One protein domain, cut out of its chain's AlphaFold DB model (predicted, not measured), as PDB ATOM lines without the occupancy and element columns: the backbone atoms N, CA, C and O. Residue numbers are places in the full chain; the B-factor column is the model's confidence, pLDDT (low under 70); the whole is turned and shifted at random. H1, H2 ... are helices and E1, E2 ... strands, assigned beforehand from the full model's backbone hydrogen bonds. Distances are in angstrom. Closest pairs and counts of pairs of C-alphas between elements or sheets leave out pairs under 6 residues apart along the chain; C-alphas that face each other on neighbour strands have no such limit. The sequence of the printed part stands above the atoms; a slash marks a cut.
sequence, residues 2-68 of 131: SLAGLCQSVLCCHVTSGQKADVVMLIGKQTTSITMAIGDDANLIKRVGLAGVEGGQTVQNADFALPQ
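What this domain is: This is residues 2 to 68 of the 131 residues of the protein "PhoLip_ATPase_C domain-containing protein" of Hucho hucho (huchen) (UniProt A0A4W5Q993). Look for a small parallel sheet, E1 E2 E3, with short helix H2 over one face; long helix H1 lies off the sheet beyond E1, and residues 6 to 11 stick out. The 67 printed residues run H1, E1, E2, H2, E3, mixed, with under half in named elements. The whole is only just compact, close to loose, radius of gyration of the C-alphas 12.8 A, spanning 38 by 26 by 20 A.

How they stand to each other: E2, residues 47 to 50, has parallel neighbours E1, residues 37 to 39 (N 48 to O 37, 3.2 A), and E3, residues 64 to 66 (N 49 to O 64, 2.8 A), within hydrogen-bond range. H2, residues 56 to 60, is on the sheet at height 8.1 A; E2, H2, E3 form a strand-helix-strand unit, parallel strands joined through a helix, its crossover right-handed. H1, residues 17 to 30, is not on the sheet; C-alphas Val 24 and Ala 37, its closest to E1, are 7.1 A apart. In both helices every O i to N i+4 pair is within range.

Where its parts are: Find C-alpha 17 at (142.613, 152.713, 156.758); H1 runs 20.3 A from there. E3 ends at C-alpha 66, (149.100, 135.104, 149.324).

The domain as a whole: The printed part has no cut and no long link; pLDDT is under 70 at residues 42 to 47 and 53 to 55.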
ATOM      1  N   SER A   2     139.897 146.817 177.797       79.75
ATOM      2  CA  SER A   2     139.162 146.142 178.888       79.75
ATOM      3  C   SER A   2     137.893 145.403 178.442       79.75
ATOM      4  O   SER A   2     137.681 144.282 178.876       79.75
ATOM      5  N   LEU A   3     137.092 145.985 177.543       88.69
ATOM      6  CA  LEU A   3     135.912 145.314 176.985       88.69
ATOM      7  C   LEU A   3     136.272 144.354 175.841       88.69
ATOM      8  O   LEU A   3     135.873 143.197 175.849       88.69
ATOM      9  N   ALA A   4     137.070 144.819 174.874       88.81
ATOM     10  CA  ALA A   4     137.437 144.037 173.692       88.81
ATOM     11  C   ALA A   4     138.199 142.739 174.023       88.81
ATOM     12  O   ALA A   4     138.042 141.752 173.314       88.81
ATOM     13  N   GLY A   5     138.993 142.722 175.099       87.25
ATOM     14  CA  GLY A   5     139.734 141.540 175.547       87.25
ATOM     15  C   GLY A   5     138.869 140.459 176.200       87.25
ATOM     16  O   GLY A   5     139.340 139.339 176.366       87.25
ATOM     17  N   LEU A   6     137.620 140.773 176.556       92.62
ATOM     18  CA  LEU A   6     136.650 139.805 177.080       92.62
ATOM     19  C   LEU A   6     135.819 139.156 175.961       92.62
ATOM     20  O   LEU A   6     135.158 138.146 176.191       92.62
ATOM     21  N   CYS A   7     135.836 139.729 174.756       93.88
ATOM     22  CA  CYS A   7     135.053 139.256 173.622       93.88
ATOM     23  C   CYS A   7     135.810 138.185 172.827       93.88
ATOM     24  O   CYS A   7     137.003 138.317 172.564       93.88
ATOM     25  N   GLN A   8     135.094 137.164 172.346       93.94
ATOM     26  CA  GLN A   8     135.667 136.161 171.439       93.94
ATOM     27  C   GLN A   8     135.972 136.737 170.046       93.94
ATOM     28  O   GLN A   8     136.918 136.314 169.383       93.94
ATOM     29  N   SER A   9     135.177 137.711 169.601       94.38
ATOM     30  CA  SER A   9     135.352 138.403 168.325       94.38
ATOM     31  C   SER A   9     134.919 139.859 168.438       94.38
ATOM     32  O   SER A   9     133.968 140.168 169.155       94.38
ATOM     33  N   VAL A  10     135.576 140.738 167.685       94.56
ATOM     34  CA  VAL A  10     135.241 142.164 167.600       94.56
ATOM     35  C   VAL A  10     135.120 142.545 166.128       94.56
ATOM     36  O   VAL A  10     136.014 142.246 165.339       94.56
ATOM     37  N   LEU A  11     134.018 143.203 165.769       94.75
ATOM     38  CA  LEU A  11     133.784 143.754 164.437       94.75
ATOM     39  C   LEU A  11     133.877 145.279 164.507       94.75
ATOM     40  O   LEU A  11     133.199 145.901 165.323       94.75
ATOM     41  N   CYS A  12     134.685 145.872 163.633       91.75
ATOM     42  CA  CYS A  12     134.785 147.321 163.508       91.75
ATOM     43  C   CYS A  12     134.195 147.759 162.160       91.75
ATOM     44  O   CYS A  12     134.644 147.295 161.111       91.75
ATOM     45  N   CYS A  13     133.215 148.664 162.183       94.94
ATOM     46  CA  CYS A  13     132.497 149.145 160.997       94.94
ATOM     47  C   CYS A  13     132.856 150.606 160.681       94.94
ATOM     48  O   CYS A  13     133.173 151.366 161.592       94.94
ATOM     49  N   HIS A  14     132.781 150.999 159.403       93.25
ATOM     50  CA  HIS A  14     133.054 152.371 158.928       93.25
ATOM     51  C   HIS A  14     134.416 152.945 159.365       93.25
ATOM     52  O   HIS A  14     134.548 154.132 159.654       93.25
ATOM     53  N   VAL A  15     135.440 152.089 159.408       91.75
ATOM     54  CA  VAL A  15     136.785 152.438 159.885       91.75
ATOM     55  C   VAL A  15     137.677 152.868 158.723       91.75
ATOM     56  O   VAL A  15     137.776 152.157 157.719       91.75
ATOM     57  N   THR A  16     138.377 153.993 158.871       90.12
ATOM     58  CA  THR A  16     139.362 154.452 157.879       90.12
ATOM     59  C   THR A  16     140.627 153.589 157.909       90.12
ATOM     60  O   THR A  16     140.956 152.982 158.929       90.12
ATOM     61  N   SER A  17     141.393 153.537 156.813       84.25
ATOM     62  CA  SER A  17     142.613 152.713 156.758       84.25
ATOM     63  C   SER A  17     143.643 153.091 157.839       84.25
ATOM     64  O   SER A  17     144.322 152.208 158.357       84.25
ATOM     65  N   GLY A  18     143.705 154.367 158.246       86.94
ATOM     66  CA  GLY A  18     144.535 154.818 159.373       86.94
ATOM     67  C   GLY A  18     144.061 154.257 160.716       86.94
ATOM     68  O   GLY A  18     144.841 153.650 161.445       86.94
ATOM     69  N   GLN A  19     142.757 154.331 160.994       90.44
ATOM     70  CA  GLN A  19     142.181 153.766 162.217       90.44
ATOM     71  C   GLN A  19     142.358 152.239 162.296       90.44
ATOM     72  O   GLN A  19     142.590 151.702 163.379       90.44
ATOM     73  N   LYS A  20     142.305 151.520 161.163       88.69
ATOM     74  CA  LYS A  20     142.627 150.080 161.134       88.69
ATOM     75  C   LYS A  20     144.066 149.822 161.595       88.69
ATOM     76  O   LYS A  20     144.301 148.899 162.376       88.69
ATOM     77  N   ALA A  21     145.024 150.631 161.139       87.00
ATOM     78  CA  ALA A  21     146.424 150.513 161.539       87.00
ATOM     79  C   ALA A  21     146.622 150.827 163.033       87.00
ATOM     80  O   ALA A  21     147.330 150.087 163.724       87.00
ATOM     81  N   ASP A  22     145.934 151.847 163.550       89.88
ATOM     82  CA  ASP A  22     145.969 152.212 164.969       89.88
ATOM     83  C   ASP A  22     145.446 151.091 165.869       89.88
ATOM     84  O   ASP A  22     146.055 150.793 166.898       89.88
ATOM     85  N   VAL A  23     144.366 150.409 165.468       90.69
ATOM     86  CA  VAL A  23     143.828 149.253 166.204       90.69
ATOM     87  C   VAL A  23     144.856 148.123 166.279       90.69
ATOM     88  O   VAL A  23     145.106 147.590 167.361       90.69
ATOM     89  N   VAL A  24     145.502 147.779 165.161       89.44
ATOM     90  CA  VAL A  24     146.537 146.729 165.123       89.44
ATOM     91  C   VAL A  24     147.723 147.101 166.015       89.44
ATOM     92  O   VAL A  24     148.220 146.265 166.775       89.44
ATOM     93  N   MET A  25     148.160 148.361 165.970       89.12
ATOM     94  CA  MET A  25     149.238 148.863 166.820       89.12
ATOM     95  C   MET A  25     148.849 148.844 168.304       89.12
ATOM     96  O   MET A  25     149.665 148.457 169.142       89.12
ATOM     97  N   LEU A  26     147.618 149.235 168.642       91.06
ATOM     98  CA  LEU A  26     147.107 149.218 170.011       91.06
ATOM     99  C   LEU A  26     147.086 147.792 170.574       91.06
ATOM    100  O   LEU A  26     147.572 147.574 171.682       91.06
ATOM    101  N   ILE A  27     146.587 146.819 169.805       90.81
ATOM    102  CA  ILE A  27     146.557 145.405 170.212       90.81
ATOM    103  C   ILE A  27     147.979 144.874 170.412       90.81
ATOM    104  O   ILE A  27     148.256 144.242 171.432       90.81
ATOM    105  N   GLY A  28     148.899 145.192 169.499       89.31
ATOM    106  CA  GLY A  28     150.298 144.782 169.611       89.31
ATOM    107  C   GLY A  28     151.044 145.410 170.795       89.31
ATOM    108  O   GLY A  28     151.991 144.812 171.291       89.31
ATOM    109  N   LYS A  29     150.630 146.595 171.266       90.38
ATOM    110  CA  LYS A  29     151.189 147.235 172.472       90.38
ATOM    111  C   LYS A  29     150.564 146.710 173.765       90.38
ATOM    112  O   LYS A  29     151.236 146.673 174.789       90.38
ATOM    113  N   GLN A  30     149.280 146.354 173.737       90.62
ATOM    114  CA  GLN A  30     148.525 145.947 174.928       90.62
ATOM    115  C   GLN A  30     148.528 144.433 175.170       90.62
ATOM    116  O   GLN A  30     148.086 143.996 176.230       90.62
ATOM    117  N   THR A  31     149.018 143.629 174.223       88.19
ATOM    118  CA  THR A  31     149.088 142.168 174.349       88.19
ATOM    119  C   THR A  31     150.505 141.656 174.112       88.19
ATOM    120  O   THR A  31     151.268 142.227 173.341       88.19
ATOM    121  N   THR A  32     150.853 140.539 174.748       89.00
ATOM    122  CA  THR A  32     152.112 139.809 174.502       89.00
ATOM    123  C   THR A  32     152.032 138.888 173.279       89.00
ATOM    124  O   THR A  32     153.002 138.219 172.928       89.00
ATOM    125  N   SER A  33     150.863 138.823 172.638       87.75
ATOM    126  CA  SER A  33     150.597 137.924 171.522       87.75
ATOM    127  C   SER A  33     151.100 138.500 170.203       87.75
ATOM    128  O   SER A  33     151.039 139.703 169.946       87.75
ATOM    129  N   ILE A  34     151.556 137.612 169.318       87.50
ATOM    130  CA  ILE A  34     151.938 137.997 167.959       87.50
ATOM    131  C   ILE A  34     150.671 138.414 167.210       87.50
ATOM    132  O   ILE A  34     149.787 137.598 166.963       87.50
ATOM    133  N   THR A  35     150.600 139.695 166.855       89.25
ATOM    134  CA  THR A  35     149.487 140.277 166.098       89.25
ATOM    135  C   THR A  35     149.825 140.279 164.610       89.25
ATOM    136  O   THR A  35     150.926 140.673 164.225       89.25
ATOM    137  N   MET A  36     148.873 139.868 163.776       89.00
ATOM    138  CA  MET A  36     149.005 139.838 162.320       89.00
ATOM    139  C   MET A  36     147.782 140.500 161.690       89.00
ATOM    140  O   MET A  36     146.657 140.220 162.099       89.00
ATOM    141  N   ALA A  37     148.003 141.352 160.689       88.81
ATOM    142  CA  ALA A  37     146.935 141.939 159.891       88.81
ATOM    143  C   ALA A  37     146.940 141.338 158.479       88.81
ATOM    144  O   ALA A  37     147.993 141.167 157.864       88.81
ATOM    145  N   ILE A  38     145.754 141.023 157.967       88.44
ATOM    146  CA  ILE A  38     145.544 140.519 156.607       88.44
ATOM    147  C   ILE A  38     144.535 141.439 155.942       88.44
ATOM    148  O   ILE A  38     143.555 141.844 156.568       88.44
ATOM    149  N   GLY A  39     144.768 141.774 154.685       80.94
ATOM    150  CA  GLY A  39     143.839 142.583 153.916       80.94
ATOM    151  C   GLY A  39     144.494 143.106 152.656       80.94
ATOM    152  O   GLY A  39     145.595 142.675 152.310       80.94
ATOM    153  N   ASP A  40     143.804 144.052 152.029       75.56
ATOM    154  CA  ASP A  40     144.210 144.631 150.751       75.56
ATOM    155  C   ASP A  40     144.385 146.164 150.768       75.56
ATOM    156  O   ASP A  40     144.443 146.835 149.748       75.56
ATOM    157  N   ASP A  41     144.452 146.762 151.956       73.50
ATOM    158  CA  ASP A  41     144.802 148.180 152.071       73.50
ATOM    159  C   ASP A  41     146.309 148.374 151.770       73.50
ATOM    160  O   ASP A  41     147.085 147.472 152.024       73.50
ATOM    161  N   ALA A  42     146.829 149.536 151.377       67.12
ATOM    162  CA  ALA A  42     148.295 149.730 151.259       67.12
ATOM    163  C   ALA A  42     148.990 150.129 152.589       67.12
ATOM    164  O   ALA A  42     150.204 149.981 152.719       67.12
ATOM    165  N   ASN A  43     148.207 150.503 153.617       67.62
ATOM    166  CA  ASN A  43     148.682 151.215 154.819       67.62
ATOM    167  C   ASN A  43     148.718 150.436 156.165       67.62
ATOM    168  O   ASN A  43     148.934 151.055 157.204       67.62
ATOM    169  N   LEU A  44     148.491 149.117 156.223       63.97
ATOM    170  CA  LEU A  44     148.701 148.350 157.475       63.97
ATOM    171  C   LEU A  44     150.192 148.008 157.664       63.97
ATOM    172  O   LEU A  44     150.942 147.849 156.712       63.97
ATOM    173  N   ILE A  45     150.611 147.884 158.921       60.03
ATOM    174  CA  ILE A  45     152.023 147.988 159.329       60.03
ATOM    175  C   ILE A  45     152.704 146.607 159.515       60.03
ATOM    176  O   ILE A  45     153.923 146.533 159.612       60.03
ATOM    177  N   LYS A  46     151.947 145.495 159.570       61.34
ATOM    178  CA  LYS A  46     152.469 144.115 159.739       61.34
ATOM    179  C   LYS A  46     151.592 143.107 159.004       61.34
ATOM    180  O   LYS A  46     150.468 142.863 159.459       61.34
ATOM    181  N   ARG A  47     152.033 142.590 157.853       69.88
ATOM    182  CA  ARG A  47     151.067 142.138 156.841       69.88
ATOM    183  C   ARG A  47     151.368 140.829 156.155       69.88
ATOM    184  O   ARG A  47     152.458 140.606 155.639       69.88
ATOM    185  N   VAL A  48     150.291 140.068 156.006       83.94
ATOM    186  CA  VAL A  48     150.114 139.154 154.884       83.94
ATOM    187  C   VAL A  48     149.217 139.859 153.865       83.94
ATOM    188  O   VAL A  48     148.057 140.152 154.160       83.94
ATOM    189  N   GLY A  49     149.764 140.182 152.697       86.25
ATOM    190  CA  GLY A  49     149.042 140.821 151.603       86.25
ATOM    191  C   GLY A  49     148.323 139.790 150.744       86.25
ATOM    192  O   GLY A  49     148.867 138.716 150.476       86.25
ATOM    193  N   LEU A  50     147.100 140.105 150.321       86.31
ATOM    194  CA  LEU A  50     146.353 139.272 149.384       86.31
ATOM    195  C   LEU A  50     146.594 139.762 147.952       86.31
ATOM    196  O   LEU A  50     146.315 140.908 147.628       86.31
ATOM    197  N   ALA A  51     147.125 138.892 147.095       79.75
ATOM    198  CA  ALA A  51     147.365 139.184 145.691       79.75
ATOM    199  C   ALA A  51     146.058 139.037 144.901       79.75
ATOM    200  O   ALA A  51     145.712 137.950 144.444       79.75
ATOM    201  N   GLY A  52     145.324 140.143 144.786       72.19
ATOM    202  CA  GLY A  52     144.151 140.293 143.927       72.19
ATOM    203  C   GLY A  52     144.379 141.301 142.797       72.19
ATOM    204  O   GLY A  52     145.470 141.850 142.649       72.19
ATOM    205  N   VAL A  53     143.327 141.568 142.017       66.31
ATOM    206  CA  VAL A  53     143.336 142.556 140.916       66.31
ATOM    207  C   VAL A  53     143.641 143.972 141.422       66.31
ATOM    208  O   VAL A  53     144.303 144.743 140.737       66.31
ATOM    209  N   GLU A  54     143.206 144.291 142.641       64.31
ATOM    210  CA  GLU A  54     143.357 145.616 143.256       64.31
ATOM    211  C   GLU A  54     144.568 145.696 144.209       64.31
ATOM    212  O   GLU A  54     144.990 146.785 144.596       64.31
ATOM    213  N   GLY A  55     145.192 144.554 144.522       63.44
ATOM    214  CA  GLY A  55     146.064 144.414 145.688       63.44
ATOM    215  C   GLY A  55     147.566 144.474 145.478       63.44
ATOM    216  O   GLY A  55     148.346 144.089 146.356       63.44
ATOM    217  N   GLY A  56     148.002 144.967 144.319       74.19
ATOM    218  CA  GLY A  56     149.423 145.040 143.968       74.19
ATOM    219  C   GLY A  56     150.264 145.796 145.004       74.19
ATOM    220  O   GLY A  56     151.345 145.340 145.371       74.19
ATOM    221  N   GLN A  57     149.747 146.907 145.538       77.75
ATOM    222  CA  GLN A  57     150.469 147.712 146.534       77.75
ATOM    223  C   GLN A  57     150.549 147.017 147.900       77.75
ATOM    224  O   GLN A  57     151.564 147.106 148.592       77.75
ATOM    225  N   THR A  58     149.507 146.283 148.290       77.31
ATOM    226  CA  THR A  58     149.474 145.570 149.569       77.31
ATOM    227  C   THR A  58     150.464 144.421 149.599       77.31
ATOM    228  O   THR A  58     151.133 144.212 150.607       77.31
ATOM    229  N   VAL A  59     150.576 143.700 148.485       82.94
ATOM    230  CA  VAL A  59     151.541 142.615 148.288       82.94
ATOM    231  C   VAL A  59     152.977 143.123 148.352       82.94
ATOM    232  O   VAL A  59     153.810 142.486 148.990       82.94
ATOM    233  N   GLN A  60     153.267 144.271 147.734       82.56
ATOM    234  CA  GLN A  60     154.614 144.855 147.730       82.56
ATOM    235  C   GLN A  60     155.090 145.269 149.124       82.56
ATOM    236  O   GLN A  60     156.272 145.136 149.431       82.56
ATOM    237  N   ASN A  61     154.173 145.734 149.971       79.62
ATOM    238  CA  ASN A  61     154.484 146.189 151.326       79.62
ATOM    239  C   ASN A  61     154.317 145.089 152.392       79.62
ATOM    240  O   ASN A  61     154.449 145.375 153.582       79.62
ATOM    241  N   ALA A  62     153.967 143.857 152.007       85.00
ATOM    242  CA  ALA A  62     153.710 142.762 152.937       85.00
ATOM    243  C   ALA A  62     154.918 141.839 153.130       85.00
ATOM    244  O   ALA A  62     155.672 141.575 152.199       85.00
ATOM    245  N   ASP A  63     155.037 141.266 154.332       86.62
ATOM    246  CA  ASP A  63     156.053 140.250 154.644       86.62
ATOM    247  C   ASP A  63     155.790 138.946 153.873       86.62
ATOM    248  O   ASP A  63     156.711 138.222 153.496       86.62
ATOM    249  N   PHE A  64     154.509 138.641 153.642       89.12
ATOM    250  CA  PHE A  64     154.065 137.497 152.853       89.12
ATOM    251  C   PHE A  64     152.963 137.912 151.888       89.12
ATOM    252  O   PHE A  64     152.021 138.600 152.273       89.12
ATOM    253  N   ALA A  65     153.036 137.414 150.660       89.25
ATOM    254  CA  ALA A  65     152.005 137.585 149.650       89.25
ATOM    255  C   ALA A  65     151.269 136.263 149.429       89.25
ATOM    256  O   ALA A  65     151.895 135.240 149.144       89.25
ATOM    257  N   LEU A  66     149.946 136.270 149.559       89.69
ATOM    258  CA  LEU A  66     149.100 135.104 149.324       89.69
ATOM    259  C   LEU A  66     148.109 135.389 148.197       89.69
ATOM    260  O   LEU A  66     147.434 136.405 148.249       89.69
ATOM    261  N   PRO A  67     147.927 134.487 147.222       88.19
ATOM    262  CA  PRO A  67     146.952 134.703 146.153       88.19
ATOM    263  C   PRO A  67     145.501 134.617 146.640       88.19
ATOM    264  O   PRO A  67     144.613 135.241 146.076       88.19
ATOM    265  N   GLN A  68     145.237 133.834 147.688       89.38
ATOM    266  CA  GLN A  68     143.903 133.647 148.257       89.38
ATOM    267  C   GLN A  68     144.000 133.413 149.764       89.38
ATOM    268  O   GLN A  68     144.985 132.858 150.258       89.38
TER     269      GLN A  68